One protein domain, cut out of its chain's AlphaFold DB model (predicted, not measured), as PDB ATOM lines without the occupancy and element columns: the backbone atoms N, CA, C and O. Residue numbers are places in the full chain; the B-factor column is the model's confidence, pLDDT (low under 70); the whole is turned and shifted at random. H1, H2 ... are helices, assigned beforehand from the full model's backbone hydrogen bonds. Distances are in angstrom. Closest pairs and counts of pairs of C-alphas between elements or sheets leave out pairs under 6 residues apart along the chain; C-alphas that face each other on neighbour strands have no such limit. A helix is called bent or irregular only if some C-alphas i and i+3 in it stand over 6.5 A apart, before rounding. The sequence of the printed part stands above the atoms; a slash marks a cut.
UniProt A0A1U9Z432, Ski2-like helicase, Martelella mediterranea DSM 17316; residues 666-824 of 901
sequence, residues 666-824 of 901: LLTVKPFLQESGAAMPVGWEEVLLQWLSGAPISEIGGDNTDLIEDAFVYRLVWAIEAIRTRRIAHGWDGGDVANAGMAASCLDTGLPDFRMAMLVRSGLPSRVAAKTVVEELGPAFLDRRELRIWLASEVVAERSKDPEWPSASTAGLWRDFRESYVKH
ATOM      1  N   LEU A 666     150.429 124.344 132.907       92.38
ATOM      2  CA  LEU A 666     149.666 125.117 131.927       92.38
ATOM      3  C   LEU A 666     148.946 124.253 130.892       92.38
ATOM      4  O   LEU A 666     147.792 124.538 130.577       92.38
ATOM      5  N   LEU A 667     149.563 123.170 130.406       90.94
ATOM      6  CA  LEU A 667     148.977 122.307 129.366       90.94
ATOM      7  C   LEU A 667     147.804 121.454 129.874       90.94
ATOM      8  O   LEU A 667     147.257 120.649 129.128       90.94
ATOM      9  N   THR A 668     147.390 121.639 131.130       87.44
ATOM     10  CA  THR A 668     146.201 121.012 131.729       87.44
ATOM     11  C   THR A 668     144.993 121.953 131.798       87.44
ATOM     12  O   THR A 668     143.895 121.541 132.178       87.44
ATOM     13  N   VAL A 669     145.165 123.224 131.416       84.25
ATOM     14  CA  VAL A 669     144.147 124.274 131.532       84.25
ATOM     15  C   VAL A 669     143.679 124.700 130.138       84.25
ATOM     16  O   VAL A 669     144.491 124.979 129.263       84.25
ATOM     17  N   LYS A 670     142.362 124.792 129.895       80.50
ATOM     18  CA  LYS A 670     141.832 125.389 128.652       80.50
ATOM     19  C   LYS A 670     142.167 126.889 128.628       80.50
ATOM     20  O   LYS A 670     142.015 127.518 129.669       80.50
ATOM     21  N   PRO A 671     142.567 127.495 127.500       78.69
ATOM     22  CA  PRO A 671     142.644 126.938 126.151       78.69
ATOM     23  C   PRO A 671     144.022 126.344 125.789       78.69
ATOM     24  O   PRO A 671     144.293 126.138 124.613       78.69
ATOM     25  N   PHE A 672     144.912 126.079 126.747       85.81
ATOM     26  CA  PHE A 672     146.263 125.550 126.494       85.81
ATOM     27  C   PHE A 672     146.332 124.015 126.408       85.81
ATOM     28  O   PHE A 672     147.373 123.465 126.069       85.81
ATOM     29  N   LEU A 673     145.228 123.316 126.678       81.44
ATOM     30  CA  LEU A 673     145.088 121.878 126.425       81.44
ATOM     31  C   LEU A 673     145.227 121.538 124.931       81.44
ATOM     32  O   LEU A 673     144.860 122.340 124.066       81.44
ATOM     33  N   GLN A 674     145.702 120.323 124.643       71.31
ATOM     34  CA  GLN A 674     145.808 119.799 123.278       71.31
ATOM     35  C   GLN A 674     144.442 119.749 122.584       71.31
ATOM     36  O   GLN A 674     143.417 119.492 123.222       71.31
ATOM     37  N   GLU A 675     144.419 119.942 121.260       63.44
ATOM     38  CA  GLU A 675     143.169 119.972 120.478       63.44
ATOM     39  C   GLU A 675     142.384 118.649 120.557       63.44
ATOM     40  O   GLU A 675     141.155 118.645 120.539       63.44
ATOM     41  N   SER A 676     143.086 117.524 120.715       61.00
ATOM     42  CA  SER A 676     142.485 116.199 120.907       61.00
ATOM     43  C   SER A 676     141.770 116.031 122.253       61.00
ATOM     44  O   SER A 676     141.091 115.025 122.455       61.00
ATOM     45  N   GLY A 677     141.960 116.965 123.193       65.50
ATOM     46  CA  GLY A 677     141.548 116.822 124.589       65.50
ATOM     47  C   GLY A 677     142.313 115.730 125.346       65.50
ATOM     48  O   GLY A 677     141.958 115.416 126.480       65.50
ATOM     49  N   ALA A 678     143.340 115.130 124.731       68.94
ATOM     50  CA  ALA A 678     144.143 114.088 125.352       68.94
ATOM     51  C   ALA A 678     145.100 114.672 126.400       68.94
ATOM     52  O   ALA A 678     145.577 115.801 126.280       68.94
ATOM     53  N   ALA A 679     145.394 113.877 127.428       79.12
ATOM     54  CA  ALA A 679     146.482 114.180 128.346       79.12
ATOM     55  C   ALA A 679     147.832 114.074 127.622       79.12
ATOM     56  O   ALA A 679     147.979 113.279 126.689       79.12
ATOM     57  N   MET A 680     148.822 114.827 128.106       87.69
ATOM     58  CA  MET A 680     150.188 114.753 127.591       87.69
ATOM     59  C   MET A 680     150.703 113.302 127.624       87.69
ATOM     60  O   MET A 680     150.501 112.604 128.625       87.69
ATOM     61  N   PRO A 681     151.353 112.824 126.547       89.25
ATOM     62  CA  PRO A 681     151.846 111.455 126.483       89.25
ATOM     63  C   PRO A 681     152.956 111.222 127.514       89.25
ATOM     64  O   PRO A 681     153.711 112.128 127.857       89.25
ATOM     65  N   VAL A 682     153.077 109.985 128.001       88.81
ATOM     66  CA  VAL A 682     154.152 109.607 128.933       88.81
ATOM     67  C   VAL A 682     155.513 109.843 128.270       88.81
ATOM     68  O   VAL A 682     155.745 109.344 127.171       88.81
ATOM     69  N   GLY A 683     156.411 110.568 128.945       90.94
ATOM     70  CA  GLY A 683     157.757 110.864 128.443       90.94
ATOM     71  C   GLY A 683     157.845 112.084 127.520       90.94
ATOM     72  O   GLY A 683     158.877 112.286 126.880       90.94
ATOM     73  N   TRP A 684     156.799 112.915 127.442       94.38
ATOM     74  CA  TRP A 684     156.826 114.166 126.672       94.38
ATOM     75  C   TRP A 684     157.969 115.106 127.097       94.38
ATOM     76  O   TRP A 684     158.450 115.894 126.285       94.38
ATOM     77  N   GLU A 685     158.434 115.012 128.345       96.12
ATOM     78  CA  GLU A 685     159.541 115.801 128.881       96.12
ATOM     79  C   GLU A 685     160.860 115.501 128.156       96.12
ATOM     80  O   GLU A 685     161.656 116.409 127.924       96.12
ATOM     81  N   GLU A 686     161.092 114.245 127.765       96.12
ATOM     82  CA  GLU A 686     162.280 113.847 127.003       96.12
ATOM     83  C   GLU A 686     162.208 114.371 125.565       96.12
ATOM     84  O   GLU A 686     163.192 114.901 125.046       96.12
ATOM     85  N   VAL A 687     161.018 114.320 124.955       95.94
ATOM     86  CA  VAL A 687     160.767 114.914 123.633       95.94
ATOM     87  C   VAL A 687     161.039 116.421 123.665       95.94
ATOM     88  O   VAL A 687     161.682 116.944 122.756       95.94
ATOM     89  N   LEU A 688     160.614 117.120 124.725       96.62
ATOM     90  CA  LEU A 688     160.890 118.549 124.902       96.62
ATOM     91  C   LEU A 688     162.397 118.834 125.006       96.62
ATOM     92  O   LEU A 688     162.876 119.783 124.386       96.62
ATOM     93  N   LEU A 689     163.159 118.024 125.749       97.25
ATOM     94  CA  LEU A 689     164.616 118.182 125.849       97.25
ATOM     95  C   LEU A 689     165.288 118.034 124.481       97.25
ATOM     96  O   LEU A 689     166.111 118.867 124.093       97.25
ATOM     97  N   GLN A 690     164.929 116.985 123.738       95.19
ATOM     98  CA  GLN A 690     165.481 116.750 122.408       95.19
ATOM     99  C   GLN A 690     165.105 117.890 121.451       95.19
ATOM    100  O   GLN A 690     165.975 118.399 120.740       95.19
ATOM    101  N   TRP A 691     163.856 118.359 121.502       94.56
ATOM    102  CA  TRP A 691     163.394 119.520 120.745       94.56
ATOM    103  C   TRP A 691     164.232 120.769 121.039       94.56
ATOM    104  O   TRP A 691     164.811 121.334 120.115       94.56
ATOM    105  N   LEU A 692     164.378 121.150 122.313       95.88
ATOM    106  CA  LEU A 692     165.146 122.328 122.739       95.88
ATOM    107  C   LEU A 692     166.647 122.209 122.451       95.88
ATOM    108  O   LEU A 692     167.321 123.221 122.298       95.88
ATOM    109  N   SER A 693     167.194 120.997 122.336       94.38
ATOM    110  CA  SER A 693     168.608 120.786 121.990       94.38
ATOM    111  C   SER A 693     168.951 121.111 120.523       94.38
ATOM    112  O   SER A 693     170.134 121.163 120.146       94.38
ATOM    113  N   GLY A 694     167.925 121.327 119.689       89.88
ATOM    114  CA  GLY A 694     168.054 121.453 118.241       89.88
ATOM    115  C   GLY A 694     168.200 120.115 117.522       89.88
ATOM    116  O   GLY A 694     168.726 120.096 116.410       89.88
ATOM    117  N   ALA A 695     167.781 119.002 118.137       88.19
ATOM    118  CA  ALA A 695     167.845 117.692 117.498       88.19
ATOM    119  C   ALA A 695     166.945 117.648 116.242       88.19
ATOM    120  O   ALA A 695     165.839 118.217 116.244       88.19
ATOM    121  N   PRO A 696     167.383 116.983 115.158       78.62
ATOM    122  CA  PRO A 696     166.532 116.699 114.008       78.62
ATOM    123  C   PRO A 696     165.292 115.903 114.426       78.62
ATOM    124  O   PRO A 696     165.387 114.962 115.211       78.62
ATOM    125  N   ILE A 697     164.124 116.207 113.857       79.50
ATOM    126  CA  ILE A 697     162.879 115.477 114.180       79.50
ATOM    127  C   ILE A 697     162.990 113.992 113.812       79.50
ATOM    128  O   ILE A 697     162.391 113.145 114.468       79.50
ATOM    129  N   SER A 698     163.806 113.645 112.814       74.38
ATOM    130  CA  SER A 698     164.100 112.247 112.488       74.38
ATOM    131  C   SER A 698     164.746 111.474 113.644       74.38
ATOM    132  O   SER A 698     164.579 110.261 113.713       74.38
ATOM    133  N   GLU A 699     165.475 112.158 114.532       83.56
ATOM    134  CA  GLU A 699     166.063 111.576 115.746       83.56
ATOM    135  C   GLU A 699     165.068 111.574 116.912       83.56
ATOM    136  O   GLU A 699     165.028 110.610 117.672       83.56
ATOM    137  N   ILE A 700     164.226 112.610 117.009       87.12
ATOM    138  CA  ILE A 700     163.150 112.715 118.013       87.12
ATOM    139  C   ILE A 700     162.047 111.666 117.775       87.12
ATOM    140  O   ILE A 700     161.372 111.219 118.702       87.12
ATOM    141  N   GLY A 701     161.858 111.263 116.517       80.88
ATOM    142  CA  GLY A 701     160.807 110.361 116.063       80.88
ATOM    143  C   GLY A 701     159.651 111.127 115.422       80.88
ATOM    144  O   GLY A 701     159.012 111.960 116.059       80.88
ATOM    145  N   GLY A 702     159.352 110.819 114.155       71.81
ATOM    146  CA  GLY A 702     158.335 111.530 113.367       71.81
ATOM    147  C   GLY A 702     156.923 111.500 113.967       71.81
ATOM    148  O   GLY A 702     156.173 112.457 113.790       71.81
ATOM    149  N   ASP A 703     156.590 110.467 114.747       75.69
ATOM    150  CA  ASP A 703     155.306 110.358 115.457       75.69
ATOM    151  C   ASP A 703     155.111 111.466 116.514       75.69
ATOM    152  O   ASP A 703     153.981 111.772 116.890       75.69
ATOM    153  N   ASN A 704     156.194 112.118 116.954       84.25
ATOM    154  CA  ASN A 704     156.159 113.226 117.911       84.25
ATOM    155  C   ASN A 704     155.924 114.599 117.253       84.25
ATOM    156  O   ASN A 704     155.833 115.598 117.964       84.25
ATOM    157  N   THR A 705     155.808 114.685 115.922       79.38
ATOM    158  CA  THR A 705     155.634 115.971 115.212       79.38
ATOM    159  C   THR A 705     154.378 116.715 115.671       79.38
ATOM    160  O   THR A 705     154.447 117.908 115.955       79.38
ATOM    161  N   ASP A 706     153.250 116.009 115.816       78.44
ATOM    162  CA  ASP A 706     151.988 116.613 116.270       78.44
ATOM    163  C   ASP A 706     152.101 117.124 117.724       78.44
ATOM    164  O   ASP A 706     151.569 118.183 118.053       78.44
ATOM    165  N   LEU A 707     152.849 116.417 118.586       87.25
ATOM    166  CA  LEU A 707     153.141 116.855 119.955       87.25
ATOM    167  C   LEU A 707     153.984 118.140 119.963       87.25
ATOM    168  O   LEU A 707     153.670 119.065 120.707       87.25
ATOM    169  N   ILE A 708     155.033 118.206 119.138       88.38
ATOM    170  CA  ILE A 708     155.913 119.379 119.048       88.38
ATOM    171  C   ILE A 708     155.134 120.597 118.538       88.38
ATOM    172  O   ILE A 708     155.162 121.647 119.178       88.38
ATOM    173  N   GLU A 709     154.423 120.467 117.417       82.25
ATOM    174  CA  GLU A 709     153.734 121.591 116.773       82.25
ATOM    175  C   GLU A 709     152.538 122.103 117.602       82.25
ATOM    176  O   GLU A 709     152.410 123.313 117.794       82.25
ATOM    177  N   ASP A 710     151.677 121.223 118.141       83.50
ATOM    178  CA  ASP A 710     150.533 121.656 118.965       83.50
ATOM    179  C   ASP A 710     150.973 122.017 120.391       83.50
ATOM    180  O   ASP A 710     150.790 123.153 120.824       83.50
ATOM    181  N   ALA A 711     151.588 121.096 121.139       89.25
ATOM    182  CA  ALA A 711     151.821 121.323 122.566       89.25
ATOM    183  C   ALA A 711     152.963 122.310 122.836       89.25
ATOM    184  O   ALA A 711     152.807 123.200 123.671       89.25
ATOM    185  N   PHE A 712     154.108 122.172 122.157       91.44
ATOM    186  CA  PHE A 712     155.293 122.982 122.461       91.44
ATOM    187  C   PHE A 712     155.266 124.314 121.718       91.44
ATOM    188  O   PHE A 712     155.260 125.362 122.358       91.44
ATOM    189  N   VAL A 713     155.204 124.275 120.387       86.62
ATOM    190  CA  VAL A 713     155.325 125.454 119.517       86.62
ATOM    191  C   VAL A 713     154.089 126.352 119.592       86.62
ATOM    192  O   VAL A 713     154.223 127.570 119.524       86.62
ATOM    193  N   TYR A 714     152.887 125.792 119.761       83.31
ATOM    194  CA  TYR A 714     151.657 126.584 119.825       83.31
ATOM    195  C   TYR A 714     151.151 126.820 121.255       83.31
ATOM    196  O   TYR A 714     151.134 127.965 121.718       83.31
ATOM    197  N   ARG A 715     150.724 125.770 121.966       87.88
ATOM    198  CA  ARG A 715     150.002 125.895 123.246       87.88
ATOM    199  C   ARG A 715     150.882 126.409 124.378       87.88
ATOM    200  O   ARG A 715     150.479 127.340 125.069       87.88
ATOM    201  N   LEU A 716     152.068 125.831 124.568       92.44
ATOM    202  CA  LEU A 716     152.962 126.231 125.652       92.44
ATOM    203  C   LEU A 716     153.555 127.621 125.401       92.44
ATOM    204  O   LEU A 716     153.578 128.419 126.334       92.44
ATOM    205  N   VAL A 717     153.930 127.953 124.156       90.38
ATOM    206  CA  VAL A 717     154.309 129.331 123.778       90.38
ATOM    207  C   VAL A 717     153.180 130.316 124.097       90.38
ATOM    208  O   VAL A 717     153.425 131.343 124.724       90.38
ATOM    209  N   TRP A 718     151.930 129.995 123.740       86.81
ATOM    210  CA  TRP A 718     150.790 130.848 124.089       86.81
ATOM    211  C   TRP A 718     150.640 131.013 125.605       86.81
ATOM    212  O   TRP A 718     150.447 132.129 126.084       86.81
ATOM    213  N   ALA A 719     150.759 129.927 126.364       90.44
ATOM    214  CA  ALA A 719     150.571 129.956 127.806       90.44
ATOM    215  C   ALA A 719     151.620 130.820 128.529       90.44
ATOM    216  O   ALA A 719     151.265 131.621 129.393       90.44
ATOM    217  N   ILE A 720     152.899 130.714 128.154       91.69
ATOM    218  CA  ILE A 720     153.967 131.528 128.760       91.69
ATOM    219  C   ILE A 720     153.876 133.002 128.355       91.69
ATOM    220  O   ILE A 720     154.131 133.883 129.176       91.69
ATOM    221  N   GLU A 721     153.442 133.289 127.127       87.56
ATOM    222  CA  GLU A 721     153.200 134.662 126.680       87.56
ATOM    223  C   GLU A 721     151.972 135.276 127.364       87.56
ATOM    224  O   GLU A 721     151.988 136.460 127.693       87.56
ATOM    225  N   ALA A 722     150.948 134.476 127.678       88.44
ATOM    226  CA  ALA A 722     149.823 134.913 128.501       88.44
ATOM    227  C   ALA A 722     150.280 135.285 129.927       88.44
ATOM    228  O   ALA A 722     149.936 136.353 130.432       88.44
ATOM    229  N   ILE A 723     151.125 134.467 130.569       91.19
ATOM    230  CA  ILE A 723     151.695 134.816 131.884       91.19
ATOM    231  C   ILE A 723     152.433 136.158 131.808       91.19
ATOM    232  O   ILE A 723     152.242 137.023 132.665       91.19
ATOM    233  N   ARG A 724     153.237 136.366 130.761       88.12
ATOM    234  CA  ARG A 724     153.979 137.613 130.554       88.12
ATOM    235  C   ARG A 724     153.054 138.824 130.422       88.12
ATOM    236  O   ARG A 724     153.262 139.813 131.121       88.12
ATOM    237  N   THR A 725     152.025 138.762 129.578       86.31
ATOM    238  CA  THR A 725     151.114 139.905 129.389       86.31
ATOM    239  C   THR A 725     150.268 140.195 130.614       86.31
ATOM    240  O   THR A 725     150.021 141.359 130.923       86.31
ATOM    241  N   ARG A 726     149.897 139.165 131.380       90.44
ATOM    242  CA  ARG A 726     149.260 139.348 132.685       90.44
ATOM    243  C   ARG A 726     150.136 140.170 133.630       90.44
ATOM    244  O   ARG A 726     149.633 141.110 134.240       90.44
ATOM    245  N   ARG A 727     151.433 139.848 133.742       88.19
ATOM    246  CA  ARG A 727     152.378 140.613 134.583       88.19
ATOM    247  C   ARG A 727     152.409 142.082 134.175       88.19
ATOM    248  O   ARG A 727     152.273 142.948 135.035       88.19
ATOM    249  N   ILE A 728     152.533 142.354 132.871       85.31
ATOM    250  CA  ILE A 728     152.542 143.719 132.319       85.31
ATOM    251  C   ILE A 728     151.247 144.452 132.695       85.31
ATOM    252  O   ILE A 728     151.291 145.550 133.244       85.31
ATOM    253  N   ALA A 729     150.088 143.817 132.495       86.81
ATOM    254  CA  ALA A 729     148.787 144.384 132.857       86.81
ATOM    255  C   ALA A 729     148.634 144.652 134.368       86.81
ATOM    256  O   ALA A 729     147.865 145.527 134.767       86.81
ATOM    257  N   HIS A 730     149.367 143.920 135.212       89.75
ATOM    258  CA  HIS A 730     149.417 144.113 136.665       89.75
ATOM    259  C   HIS A 730     150.464 145.157 137.106       89.75
ATOM    260  O   HIS A 730     150.678 145.337 138.305       89.75
ATOM    261  N   GLY A 731     151.082 145.875 136.165       84.88
ATOM    262  CA  GLY A 731     152.022 146.960 136.447       84.88
ATOM    263  C   GLY A 731     153.481 146.523 136.540       84.88
ATOM    264  O   GLY A 731     154.295 147.272 137.078       84.88
ATOM    265  N   TRP A 732     153.829 145.335 136.036       83.44
ATOM    266  CA  TRP A 732     155.229 144.976 135.829       83.44
ATOM    267  C   TRP A 732     155.833 145.885 134.752       83.44
ATOM    268  O   TRP A 732     155.375 145.901 133.610       83.44
ATOM    269  N   ASP A 733     156.861 146.638 135.130       68.19
ATOM    270  CA  ASP A 733     157.579 147.597 134.282       68.19
ATOM    271  C   ASP A 733     158.612 146.942 133.348       68.19
ATOM    272  O   ASP A 733     159.292 147.635 132.594       68.19
ATOM    273  N   GLY A 734     158.731 145.610 133.396       62.94
ATOM    274  CA  GLY A 734     159.742 144.834 132.677       62.94
ATOM    275  C   GLY A 734     160.947 144.406 133.529       62.94
ATOM    276  O   GLY A 734     161.657 143.492 133.119       62.94
ATOM    277  N   GLY A 735     161.149 144.969 134.732       62.44
ATOM    278  CA  GLY A 735     162.194 144.575 135.697       62.44
ATOM    279  C   GLY A 735     163.638 144.444 135.155       62.44
ATOM    280  O   GLY A 735     163.981 144.966 134.101       62.44
ATOM    281  N   ASP A 736     164.492 143.702 135.889       51.78
ATOM    282  CA  ASP A 736     165.901 143.363 135.544       51.78
ATOM    283  C   ASP A 736     166.035 142.451 134.301       51.78
ATOM    284  O   ASP A 736     167.140 142.162 133.831       51.78
ATOM    285  N   VAL A 737     164.917 141.986 133.740       51.72
ATOM    286  CA  VAL A 737     164.895 141.156 132.535       51.72
ATOM    287  C   VAL A 737     164.685 142.076 131.338       51.72
ATOM    288  O   VAL A 737     163.630 142.076 130.709       51.72
ATOM    289  N   ALA A 738     165.730 142.818 130.956       49.75
ATOM    290  CA  ALA A 738     165.797 143.636 129.729       49.75
ATOM    291  C   ALA A 738     165.583 142.838 128.410       49.75
ATOM    292  O   ALA A 738     165.791 143.346 127.316       49.75
ATOM    293  N   ASN A 739     165.183 141.571 128.532       57.47
ATOM    294  CA  ASN A 739     165.355 140.449 127.628       57.47
ATOM    295  C   ASN A 739     164.140 139.492 127.695       57.47
ATOM    296  O   ASN A 739     164.273 138.276 127.591       57.47
ATOM    297  N   ALA A 740     162.942 140.024 127.933       66.69
ATOM    298  CA  ALA A 740     161.702 139.252 127.994       66.69
ATOM    299  C   ALA A 740     161.383 138.543 126.653       66.69
ATOM    300  O   ALA A 740     161.503 139.139 125.583       66.69
ATOM    301  N   GLY A 741     160.924 137.283 126.698       79.19
ATOM    302  CA  GLY A 741     160.423 136.541 125.521       79.19
ATOM    303  C   GLY A 741     161.433 135.578 124.881       79.19
ATOM    304  O   GLY A 741     161.218 135.081 123.767       79.19
ATOM    305  N   MET A 742     162.545 135.304 125.564       87.56
ATOM    306  CA  MET A 742     163.622 134.446 125.070       87.56
ATOM    307  C   MET A 742     163.254 132.968 125.123       87.56
ATOM    308  O   MET A 742     163.421 132.269 124.123       87.56
ATOM    309  N   ALA A 743     162.671 132.511 126.231       91.88
ATOM    310  CA  ALA A 743     162.208 131.136 126.388       91.88
ATOM    311  C   ALA A 743     161.146 130.779 125.343       91.88
ATOM    312  O   ALA A 743     161.221 129.722 124.723       91.88
ATOM    313  N   ALA A 744     160.209 131.697 125.079       89.81
ATOM    314  CA  ALA A 744     159.202 131.533 124.034       89.81
ATOM    315  C   ALA A 744     159.827 131.400 122.641       89.81
ATOM    316  O   ALA A 744     159.415 130.548 121.858       89.81
ATOM    317  N   SER A 745     160.867 132.184 122.349       87.50
ATOM    318  CA  SER A 745     161.597 132.099 121.077       87.50
ATOM    319  C   SER A 745     162.338 130.766 120.924       87.50
ATOM    320  O   SER A 745     162.300 130.156 119.854       87.50
ATOM    321  N   CYS A 746     162.989 130.295 121.988       92.94
ATOM    322  CA  CYS A 746     163.666 128.999 122.027       92.94
ATOM    323  C   CYS A 746     162.688 127.830 121.877       92.94
ATOM    324  O   CYS A 746     162.969 126.882 121.149       92.94
ATOM    325  N   LEU A 747     161.518 127.921 122.511       92.19
ATOM    326  CA  LEU A 747     160.465 126.913 122.437       92.19
ATOM    327  C   LEU A 747     159.814 126.840 121.044       92.19
ATOM    328  O   LEU A 747     159.656 125.742 120.518       92.19
ATOM    329  N   ASP A 748     159.508 127.989 120.426       87.81
ATOM    330  CA  ASP A 748     158.955 128.097 119.059       87.81
ATOM    331  C   ASP A 748     159.921 127.529 118.006       87.81
ATOM    332  O   ASP A 748     159.513 126.871 117.052       87.81
ATOM    333  N   THR A 749     161.228 127.743 118.189       88.19
ATOM    334  CA  THR A 749     162.248 127.324 117.212       88.19
ATOM    335  C   THR A 749     162.936 126.002 117.538       88.19
ATOM    336  O   THR A 749     163.646 125.480 116.682       88.19
ATOM    337  N   GLY A 750     162.757 125.450 118.740       92.12
ATOM    338  CA  GLY A 750     163.454 124.242 119.189       92.12
ATOM    339  C   GLY A 750     164.965 124.428 119.223       92.12
ATOM    340  O   GLY A 750     165.695 123.632 118.635       92.12
ATOM    341  N   LEU A 751     165.430 125.529 119.812       94.38
ATOM    342  CA  LEU A 751     166.849 125.866 119.922       94.38
ATOM    343  C   LEU A 751     167.176 126.286 121.361       94.38
ATOM    344  O   LEU A 751     166.345 126.922 122.002       94.38
ATOM    345  N   PRO A 752     168.379 125.977 121.877       95.56
ATOM    346  CA  PRO A 752     168.706 126.180 123.290       95.56
ATOM    347  C   PRO A 752     169.150 127.615 123.609       95.56
ATOM    348  O   PRO A 752     169.434 127.931 124.761       95.56
ATOM    349  N   ASP A 753     169.283 128.462 122.588       94.69
ATOM    350  CA  ASP A 753     169.852 129.801 122.682       94.69
ATOM    351  C   ASP A 753     168.970 130.808 121.945       94.69
ATOM    352  O   ASP A 753     168.618 130.609 120.774       94.69
ATOM    353  N   PHE A 754     168.674 131.928 122.600       91.69
ATOM    354  CA  PHE A 754     167.862 132.991 122.016       91.69
ATOM    355  C   PHE A 754     168.425 133.538 120.692       91.69
ATOM    356  O   PHE A 754     167.665 133.816 119.766       91.69
ATOM    357  N   ARG A 755     169.746 133.659 120.549       93.12
ATOM    358  CA  ARG A 755     170.397 134.165 119.327       93.12
ATOM    359  C   ARG A 755     170.215 133.200 118.162       93.12
ATOM    360  O   ARG A 755     170.015 133.638 117.029       93.12
ATOM    361  N   MET A 756     170.230 131.893 118.438       94.81
ATOM    362  CA  MET A 756     169.914 130.866 117.439       94.81
ATOM    363  C   MET A 756     168.451 130.983 117.007       94.81
ATOM    364  O   MET A 756     168.163 131.048 115.809       94.81
ATOM    365  N   ALA A 757     167.535 131.087 117.977       90.62
ATOM    366  CA  ALA A 757     166.114 131.294 117.716       90.62
ATOM    367  C   ALA A 757     165.869 132.560 116.879       90.62
ATOM    368  O   ALA A 757     165.086 132.556 115.929       90.62
ATOM    369  N   MET A 758     166.585 133.639 117.182       87.06
ATOM    370  CA  MET A 758     166.458 134.915 116.496       87.06
ATOM    371  C   MET A 758     166.906 134.862 115.030       87.06
ATOM    372  O   MET A 758     166.263 135.495 114.192       87.06
ATOM    373  N   LEU A 759     167.943 134.087 114.686       89.00
ATOM    374  CA  LEU A 759     168.326 133.848 113.287       89.00
ATOM    375  C   LEU A 759     167.204 133.145 112.514       89.00
ATOM    376  O   LEU A 759     166.830 133.593 111.428       89.00
ATOM    377  N   VAL A 760     166.620 132.091 113.095       86.81
ATOM    378  CA  VAL A 760     165.524 131.337 112.464       86.81
ATOM    379  C   VAL A 760     164.282 132.208 112.291       86.81
ATOM    380  O   VAL A 760     163.717 132.291 111.197       86.81
ATOM    381  N   ARG A 761     163.896 132.948 113.335       80.00
ATOM    382  CA  ARG A 761     162.769 133.893 113.289       80.00
ATOM    383  C   ARG A 761     163.002 135.049 112.316       80.00
ATOM    384  O   ARG A 761     162.038 135.586 111.780       80.00
ATOM    385  N   SER A 762     164.260 135.402 112.055       77.94
ATOM    386  CA  SER A 762     164.644 136.420 111.071       77.94
ATOM    387  C   SER A 762     164.643 135.911 109.627       77.94
ATOM    388  O   SER A 762     164.841 136.707 108.712       77.94
ATOM    389  N   GLY A 763     164.398 134.615 109.404       77.94
ATOM    390  CA  GLY A 763     164.220 134.034 108.074       77.94
ATOM    391  C   GLY A 763     165.247 132.975 107.680       77.94
ATOM    392  O   GLY A 763     165.145 132.464 106.567       77.94
ATOM    393  N   LEU A 764     166.204 132.615 108.545       86.19
ATOM    394  CA  LEU A 764     167.113 131.497 108.279       86.19
ATOM    395  C   LEU A 764     166.336 130.168 108.399       86.19
ATOM    396  O   LEU A 764     165.868 129.835 109.484       86.19
ATOM    397  N   PRO A 765     166.189 129.372 107.327       82.44
ATOM    398  CA  PRO A 765     165.270 128.234 107.346       82.44
ATOM    399  C   PRO A 765     165.847 126.953 107.978       82.44
ATOM    400  O   PRO A 765     165.145 125.944 108.028       82.44
ATOM    401  N   SER A 766     167.100 126.972 108.453       88.88
ATOM    402  CA  SER A 766     167.794 125.810 109.032       88.88
ATOM    403  C   SER A 766     168.220 126.067 110.480       88.88
ATOM    404  O   SER A 766     168.962 127.012 110.767       88.88
ATOM    405  N   ARG A 767     167.780 125.188 111.389       90.88
ATOM    406  CA  ARG A 767     168.158 125.192 112.811       90.88
ATOM    407  C   ARG A 767     169.596 124.729 112.988       90.88
ATOM    408  O   ARG A 767     170.322 125.287 113.806       90.88
ATOM    409  N   VAL A 768     170.013 123.753 112.178       90.12
ATOM    410  CA  VAL A 768     171.396 123.260 112.142       90.12
ATOM    411  C   VAL A 768     172.345 124.398 111.777       90.12
ATOM    412  O   VAL A 768     173.296 124.653 112.511       90.12
ATOM    413  N   ALA A 769     172.037 125.150 110.713       92.56
ATOM    414  CA  ALA A 769     172.830 126.315 110.329       92.56
ATOM    415  C   ALA A 769     172.869 127.371 111.444       92.56
ATOM    416  O   ALA A 769     173.948 127.842 111.796       92.56
ATOM    417  N   ALA A 770     171.716 127.713 112.034       94.25
ATOM    418  CA  ALA A 770     171.638 128.686 113.126       94.25
ATOM    419  C   ALA A 770     172.518 128.284 114.322       94.25
ATOM    420  O   ALA A 770     173.251 129.113 114.863       94.25
ATOM    421  N   LYS A 771     172.472 127.003 114.703       94.12
ATOM    422  CA  LYS A 771     173.259 126.439 115.798       94.12
ATOM    423  C   LYS A 771     174.755 126.520 115.514       94.12
ATOM    424  O   LYS A 771     175.469 127.112 116.317       94.12
ATOM    425  N   THR A 772     175.207 126.014 114.365       94.81
ATOM    426  CA  THR A 772     176.626 126.046 113.966       94.81
ATOM    427  C   THR A 772     177.165 127.473 113.914       94.81
ATOM    428  O   THR A 772     178.229 127.757 114.456       94.81
ATOM    429  N   VAL A 773     176.405 128.400 113.325       95.44
ATOM    430  CA  VAL A 773     176.795 129.809 113.211       95.44
ATOM    431  C   VAL A 773     176.993 130.454 114.586       95.44
ATOM    432  O   VAL A 773     178.000 131.125 114.810       95.44
ATOM    433  N   VAL A 774     176.052 130.259 115.515       95.31
ATOM    434  CA  VAL A 774     176.129 130.850 116.862       95.31
ATOM    435  C   VAL A 774     177.205 130.169 117.711       95.31
ATOM    436  O   VAL A 774     177.898 130.847 118.467       95.31
ATOM    437  N   GLU A 775     177.378 128.853 117.576       94.69
ATOM    438  CA  GLU A 775     178.421 128.082 118.261       94.69
ATOM    439  C   GLU A 775     179.832 128.504 117.859       94.69
ATOM    440  O   GLU A 775     180.681 128.677 118.732       94.69
ATOM    441  N   GLU A 776     180.079 128.677 116.562       95.44
ATOM    442  CA  GLU A 776     181.406 129.024 116.054       95.44
ATOM    443  C   GLU A 776     181.748 130.503 116.250       95.44
ATOM    444  O   GLU A 776     182.902 130.830 116.523       95.44
ATOM    445  N   LEU A 777     180.770 131.405 116.092       95.12
ATOM    446  CA  LEU A 777     181.032 132.849 116.057       95.12
ATOM    447  C   LEU A 777     180.710 133.586 117.362       95.12
ATOM    448  O   LEU A 777     181.107 134.740 117.502       95.12
ATOM    449  N   GLY A 778     179.996 132.959 118.302       92.06
ATOM    450  CA  GLY A 778     179.701 133.523 119.625       92.06
ATOM    451  C   GLY A 778     179.099 134.940 119.616       92.06
ATOM    452  O   GLY A 778     179.657 135.827 120.265       92.06
ATOM    453  N   PRO A 779     177.992 135.201 118.894       92.88
ATOM    454  CA  PRO A 779     177.396 136.530 118.830       92.88
ATOM    455  C   PRO A 779     176.815 137.005 120.171       92.88
ATOM    456  O   PRO A 779     176.445 136.213 121.042       92.88
ATOM    457  N   ALA A 780     176.668 138.326 120.294       88.81
ATOM    458  CA  ALA A 780     176.133 138.997 121.481       88.81
ATOM    459  C   ALA A 780     174.926 139.909 121.188       88.81
ATOM    460  O   ALA A 780     174.618 140.770 122.001       88.81
ATOM    461  N   PHE A 781     174.264 139.751 120.035       90.00
ATOM    462  CA  PHE A 781     173.075 140.544 119.713       90.00
ATOM    463  C   PHE A 781     171.856 140.090 120.531       90.00
ATOM    464  O   PHE A 781     171.665 138.893 120.757       90.00
ATOM    465  N   LEU A 782     171.018 141.044 120.925       84.31
ATOM    466  CA  LEU A 782     169.773 140.842 121.673       84.31
ATOM    467  C   LEU A 782     168.549 141.388 120.925       84.31
ATOM    468  O   LEU A 782     167.419 140.995 121.211       84.31
ATOM    469  N   ASP A 783     168.764 142.243 119.922       78.25
ATOM    470  CA  ASP A 783     167.703 142.813 119.096       78.25
ATOM    471  C   ASP A 783     168.005 142.750 117.581       78.25
ATOM    472  O   ASP A 783     169.078 142.338 117.127       78.25
ATOM    473  N   ARG A 784     167.009 143.120 116.756       77.00
ATOM    474  CA  ARG A 784     167.106 143.047 115.282       77.00
ATOM    475  C   ARG A 784     168.148 144.011 114.717       77.00
ATOM    476  O   ARG A 784     168.752 143.724 113.683       77.00
ATOM    477  N   ARG A 785     168.358 145.153 115.369       78.44
ATOM    478  CA  ARG A 785     169.336 146.156 114.948       78.44
ATOM    479  C   ARG A 785     170.749 145.628 115.175       78.44
ATOM    480  O   ARG A 785     171.571 145.698 114.263       78.44
ATOM    481  N   GLU A 786     171.015 145.063 116.344       87.38
ATOM    482  CA  GLU A 786     172.285 144.429 116.683       87.38
ATOM    483  C   GLU A 786     172.565 143.215 115.790       87.38
ATOM    484  O   GLU A 786     173.668 143.102 115.251       87.38
ATOM    485  N   LEU A 787     171.560 142.365 115.537       87.69
ATOM    486  CA  LEU A 787     171.668 141.247 114.592       87.69
ATOM    487  C   LEU A 787     172.095 141.732 113.202       87.69
ATOM    488  O   LEU A 787     172.992 141.156 112.587       87.69
ATOM    489  N   ARG A 788     171.479 142.809 112.702       84.62
ATOM    490  CA  ARG A 788     171.813 143.382 111.392       84.62
ATOM    491  C   ARG A 788     173.256 143.875 111.334       84.62
ATOM    492  O   ARG A 788     173.955 143.578 110.367       84.62
ATOM    493  N   ILE A 789     173.695 144.618 112.352       88.88
ATOM    494  CA  ILE A 789     175.078 145.110 112.454       88.88
ATOM    495  C   ILE A 789     176.049 143.925 112.459       88.88
ATOM    496  O   ILE A 789     177.045 143.935 111.736       88.88
ATOM    497  N   TRP A 790     175.731 142.881 113.223       94.19
ATOM    498  CA  TRP A 790     176.549 141.681 113.307       94.19
ATOM    499  C   TRP A 790     176.613 140.915 111.974       94.19
ATOM    500  O   TRP A 790     177.710 140.591 111.520       94.19
ATOM    501  N   LEU A 791     175.490 140.702 111.280       91.75
ATOM    502  CA  LEU A 791     175.458 140.042 109.962       91.75
ATOM    503  C   LEU A 791     176.255 140.806 108.890       91.75
ATOM    504  O   LEU A 791     176.859 140.195 107.999       91.75
ATOM    505  N   ALA A 792     176.263 142.138 108.982       90.00
ATOM    506  CA  ALA A 792     177.023 143.021 108.103       90.00
ATOM    507  C   ALA A 792     178.520 143.107 108.457       90.00
ATOM    508  O   ALA A 792     179.287 143.674 107.680       90.00
ATOM    509  N   SER A 793     178.951 142.550 109.594       93.56
ATOM    510  CA  SER A 793     180.347 142.609 110.032       93.56
ATOM    511  C   SER A 793     181.300 141.858 109.096       93.56
ATOM    512  O   SER A 793     180.930 140.883 108.434       93.56
ATOM    513  N   GLU A 794     182.562 142.293 109.081       92.75
ATOM    514  CA  GLU A 794     183.626 141.683 108.277       92.75
ATOM    515  C   GLU A 794     183.891 140.223 108.676       92.75
ATOM    516  O   GLU A 794     184.078 139.378 107.808       92.75
ATOM    517  N   VAL A 795     183.803 139.902 109.972       92.94
ATOM    518  CA  VAL A 795     183.980 138.534 110.495       92.94
ATOM    519  C   VAL A 795     182.971 137.573 109.867       92.94
ATOM    520  O   VAL A 795     183.340 136.511 109.367       92.94
ATOM    521  N   VAL A 796     181.694 137.964 109.850       93.56
ATOM    522  CA  VAL A 796     180.630 137.149 109.255       93.56
ATOM    523  C   VAL A 796     180.773 137.108 107.732       93.56
ATOM    524  O   VAL A 796     180.576 136.052 107.128       93.56
ATOM    525  N   ALA A 797     181.134 138.230 107.102       91.69
ATOM    526  CA  ALA A 797     181.355 138.308 105.661       91.69
ATOM    527  C   ALA A 797     182.461 137.357 105.189       91.69
ATOM    528  O   ALA A 797     182.256 136.631 104.219       91.69
ATOM    529  N   GLU A 798     183.600 137.340 105.882       93.00
ATOM    530  CA  GLU A 798     184.747 136.502 105.540       93.00
ATOM    531  C   GLU A 798     184.425 135.023 105.738       93.00
ATOM    532  O   GLU A 798     184.647 134.220 104.835       93.00
ATOM    533  N   ARG A 799     183.808 134.663 106.872       93.88
ATOM    534  CA  ARG A 799     183.424 133.270 107.129       93.88
ATOM    535  C   ARG A 799     182.415 132.749 106.101       93.88
ATOM    536  O   ARG A 799     182.510 131.600 105.687       93.88
ATOM    537  N   SER A 800     181.515 133.610 105.624       92.88
ATOM    538  CA  SER A 800     180.503 133.269 104.611       92.88
ATOM    539  C   SER A 800     181.062 133.027 103.199       92.88
ATOM    540  O   SER A 800     180.293 132.647 102.315       92.88
ATOM    541  N   LYS A 801     182.359 133.271 102.948       92.62
ATOM    542  CA  LYS A 801     183.005 132.971 101.655       92.62
ATOM    543  C   LYS A 801     183.315 131.485 101.475       92.62
ATOM    544  O   LYS A 801     183.497 131.047 100.341       92.62
ATOM    545  N   ASP A 802     183.394 130.734 102.569       93.62
ATOM    546  CA  ASP A 802     183.598 129.291 102.542       93.62
ATOM    547  C   ASP A 802     182.342 128.601 101.961       93.62
ATOM    548  O   ASP A 802     181.262 128.710 102.549       93.62
ATOM    549  N   PRO A 803     182.439 127.920 100.801       90.62
ATOM    550  CA  PRO A 803     181.285 127.315 100.140       90.62
ATOM    551  C   PRO A 803     180.698 126.125 100.907       90.62
ATOM    552  O   PRO A 803     179.584 125.709 100.586       90.62
ATOM    553  N   GLU A 804     181.413 125.581 101.896       92.94
ATOM    554  CA  GLU A 804     180.965 124.457 102.722       92.94
ATOM    555  C   GLU A 804     180.528 124.882 104.132       92.94
ATOM    556  O   GLU A 804     180.226 124.024 104.959       92.94
ATOM    557  N   TRP A 805     180.448 126.184 104.418       93.81
ATOM    558  CA  TRP A 805     180.047 126.706 105.725       93.81
ATOM    559  C   TRP A 805     178.648 127.357 105.690       93.81
ATOM    560  O   TRP A 805     178.367 128.105 104.750       93.81
ATOM    561  N   PRO A 806     177.757 127.143 106.690       92.25
ATOM    562  CA  PRO A 806     177.959 126.428 107.968       92.25
ATOM    563  C   PRO A 806     178.113 124.909 107.846       92.25
ATOM    564  O   PRO A 806     178.772 124.273 108.661       92.25
ATOM    565  N   SER A 807     177.535 124.330 106.801       90.81
ATOM    566  CA  SER A 807     177.788 122.962 106.357       90.81
ATOM    567  C   SER A 807     177.578 122.884 104.846       90.81
ATOM    568  O   SER A 807     176.860 123.714 104.282       90.81
ATOM    569  N   ALA A 808     178.114 121.855 104.186       88.50
ATOM    570  CA  ALA A 808     177.946 121.674 102.741       88.50
ATOM    571  C   ALA A 808     176.468 121.682 102.291       88.50
ATOM    572  O   ALA A 808     176.151 122.166 101.208       88.50
ATOM    573  N   SER A 809     175.544 121.197 103.130       86.31
ATOM    574  CA  SER A 809     174.108 121.192 102.827       86.31
ATOM    575  C   SER A 809     173.406 122.526 103.101       86.31
ATOM    576  O   SER A 809     172.377 122.798 102.483       86.31
ATOM    577  N   THR A 810     173.928 123.362 104.005       91.25
ATOM    578  CA  THR A 810     173.257 124.591 104.472       91.25
ATOM    579  C   THR A 810     173.937 125.887 104.031       91.25
ATOM    580  O   THR A 810     173.350 126.960 104.169       91.25
ATOM    581  N   ALA A 811     175.130 125.811 103.436       91.12
ATOM    582  CA  ALA A 811     175.901 126.970 102.989       91.12
ATOM    583  C   ALA A 811     175.151 127.855 101.981       91.12
ATOM    584  O   ALA A 811     175.267 129.080 102.015       91.12
ATOM    585  N   GLY A 812     174.354 127.254 101.089       89.44
ATOM    586  CA  GLY A 812     173.469 127.995 100.181       89.44
ATOM    587  C   GLY A 812     172.402 128.787 100.940       89.44
ATOM    588  O   GLY A 812     172.322 130.004 100.800       89.44
ATOM    589  N   LEU A 813     171.665 128.110 101.829       89.94
ATOM    590  CA  LEU A 813     170.612 128.714 102.656       89.94
ATOM    591  C   LEU A 813     171.138 129.880 103.503       89.94
ATOM    592  O   LEU A 813     170.474 130.908 103.630       89.94
ATOM    593  N   TRP A 814     172.335 129.728 104.075       93.06
ATOM    594  CA  TRP A 814     172.983 130.775 104.857       93.06
ATOM    595  C   TRP A 814     173.353 131.996 104.008       93.06
ATOM    596  O   TRP A 814     173.069 133.126 104.409       93.06
ATOM    597  N   ARG A 815     173.971 131.788 102.838       90.25
ATOM    598  CA  ARG A 815     174.358 132.889 101.944       90.25
ATOM    599  C   ARG A 815     173.138 133.652 101.447       90.25
ATOM    600  O   ARG A 815     173.140 134.877 101.544       90.25
ATOM    601  N   ASP A 816     172.094 132.945 101.020       85.44
ATOM    602  CA  ASP A 816     170.832 133.548 100.580       85.44
ATOM    603  C   ASP A 816     170.195 134.378 101.704       85.44
ATOM    604  O   ASP A 816     169.804 135.528 101.495       85.44
ATOM    605  N   PHE A 817     170.146 133.825 102.922       88.31
ATOM    606  CA  PHE A 817     169.648 134.526 104.104       88.31
ATOM    607  C   PHE A 817     170.465 135.789 104.398       88.31
ATOM    608  O   PHE A 817     169.897 136.877 104.494       88.31
ATOM    609  N   ARG A 818     171.792 135.668 104.517       89.19
ATOM    610  CA  ARG A 818     172.672 136.793 104.851       89.19
ATOM    611  C   ARG A 818     172.612 137.873 103.782       89.19
ATOM    612  O   ARG A 818     172.510 139.048 104.127       89.19
ATOM    613  N   GLU A 819     172.690 137.504 102.505       84.38
ATOM    614  CA  GLU A 819     172.589 138.471 101.418       84.38
ATOM    615  C   GLU A 819     171.248 139.187 101.452       84.38
ATOM    616  O   GLU A 819     171.247 140.412 101.445       84.38
ATOM    617  N   SER A 820     170.130 138.464 101.558       76.31
ATOM    618  CA  SER A 820     168.807 139.086 101.650       76.31
ATOM    619  C   SER A 820     168.718 140.030 102.850       76.31
ATOM    620  O   SER A 820     168.238 141.152 102.712       76.31
ATOM    621  N   TYR A 821     169.218 139.610 104.015       75.81
ATOM    622  CA  TYR A 821     169.113 140.373 105.256       75.81
ATOM    623  C   TYR A 821     170.005 141.624 105.270       75.81
ATOM    624  O   TYR A 821     169.589 142.686 105.732       75.81
ATOM    625  N   VAL A 822     171.229 141.531 104.740       76.81
ATOM    626  CA  VAL A 822     172.189 142.649 104.687       76.81
ATOM    627  C   VAL A 822     171.877 143.593 103.521       76.81
ATOM    628  O   VAL A 822     171.911 144.811 103.708       76.81
ATOM    629  N   LYS A 823     171.493 143.061 102.349       67.69
ATOM    630  CA  LYS A 823     171.053 143.847 101.181       67.69
ATOM    631  C   LYS A 823     169.681 144.500 101.383       67.69
ATOM    632  O   LYS A 823     169.252 145.218 100.488       67.69
ATOM    633  N   HIS A 824     169.019 144.374 102.544       57.09
ATOM    634  CA  HIS A 824     167.829 145.166 102.922       57.09
ATOM    635  C   HIS A 824     168.122 146.670 103.146       57.09
ATOM    636  O   HIS A 824     167.668 147.314 104.093       57.09
TER     637      HIS A 824
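Overview. This is residues 666 to 824 of the 901 residues of the protein "Ski2-like helicase" of Martelella mediterranea DSM 17316 (UniProt A0A1U9Z432). The long helix H3, with H4 folded back beside it and H1 and H2 near its first end, makes one lobe; the hairpin of H5 and H6 joins it to a looser lobe of H7, H8 and H9. Residues 725 to 731, of which 725 to 729 belong to H3, stick out. The printed part has 159 residues with nine named helices, H1 to H9 in chain order, and no named strand: all helix. It is only just compact, close to loose, with a radius of gyration of the C-alphas of 17.6 A, and flat, spanning 50 by 42 by 23 A.

Arrangement. H3, residues 702 to 729, and H4, residues 742 to 749, touch as a hairpin at a shallow tilt of 26 degrees, opposite ways; their closest C-alphas, Val 713 and Asp 748, are 4.5 A apart. H3 touches H1, residues 684 to 692, with residues 704 to 712 alone, about perpendicular at 82 degrees; the closest C-alphas, Val 687 and Asn 704, are 7.5 A apart. H1 touches H2, residues 697 to 700, with C-alphas 690 and 700 closest at 6.4 A. H4 touches H5, residues 754 to 761, with C-alphas 742 and 754 closest at 5.4 A. H5 and H6, residues 767 to 777, form a hairpin, with C-alphas 756 and 770 closest at 5.1 A. H6 is near H8, residues 794 to 799. H9, residues 811 to 822, touches H7, residues 784 to 791, with residues 818 to 822 alone; C-alphas 791 and 818 are closest at 6.7 A. Each O i to N i+4 pair is within hydrogen-bond range in H1 and H4 to H9, and 17 of 24 in H3; H2 is too short for one.

Along the chain. H3 runs 39.4 A from C-alpha 702 at (158.335, 111.530, 113.367) and is irregular, with C-alphas 703 and 706 7.1 A apart. H9 is 16.2 A long, ending at C-alpha 822 (172.189, 142.649, 104.687); H6 is 15.3 A and H1 12.3 A.

Size, cuts and confidence. The C-alphas of Gly 677 and Glu 794 are the farthest apart, 51.5 A. The printed part has no cut. The links H3 to H4 and H8 to H9 are long. The pLDDT is under 70 at residues 675 to 678, 733 to 740 and 823 to 824.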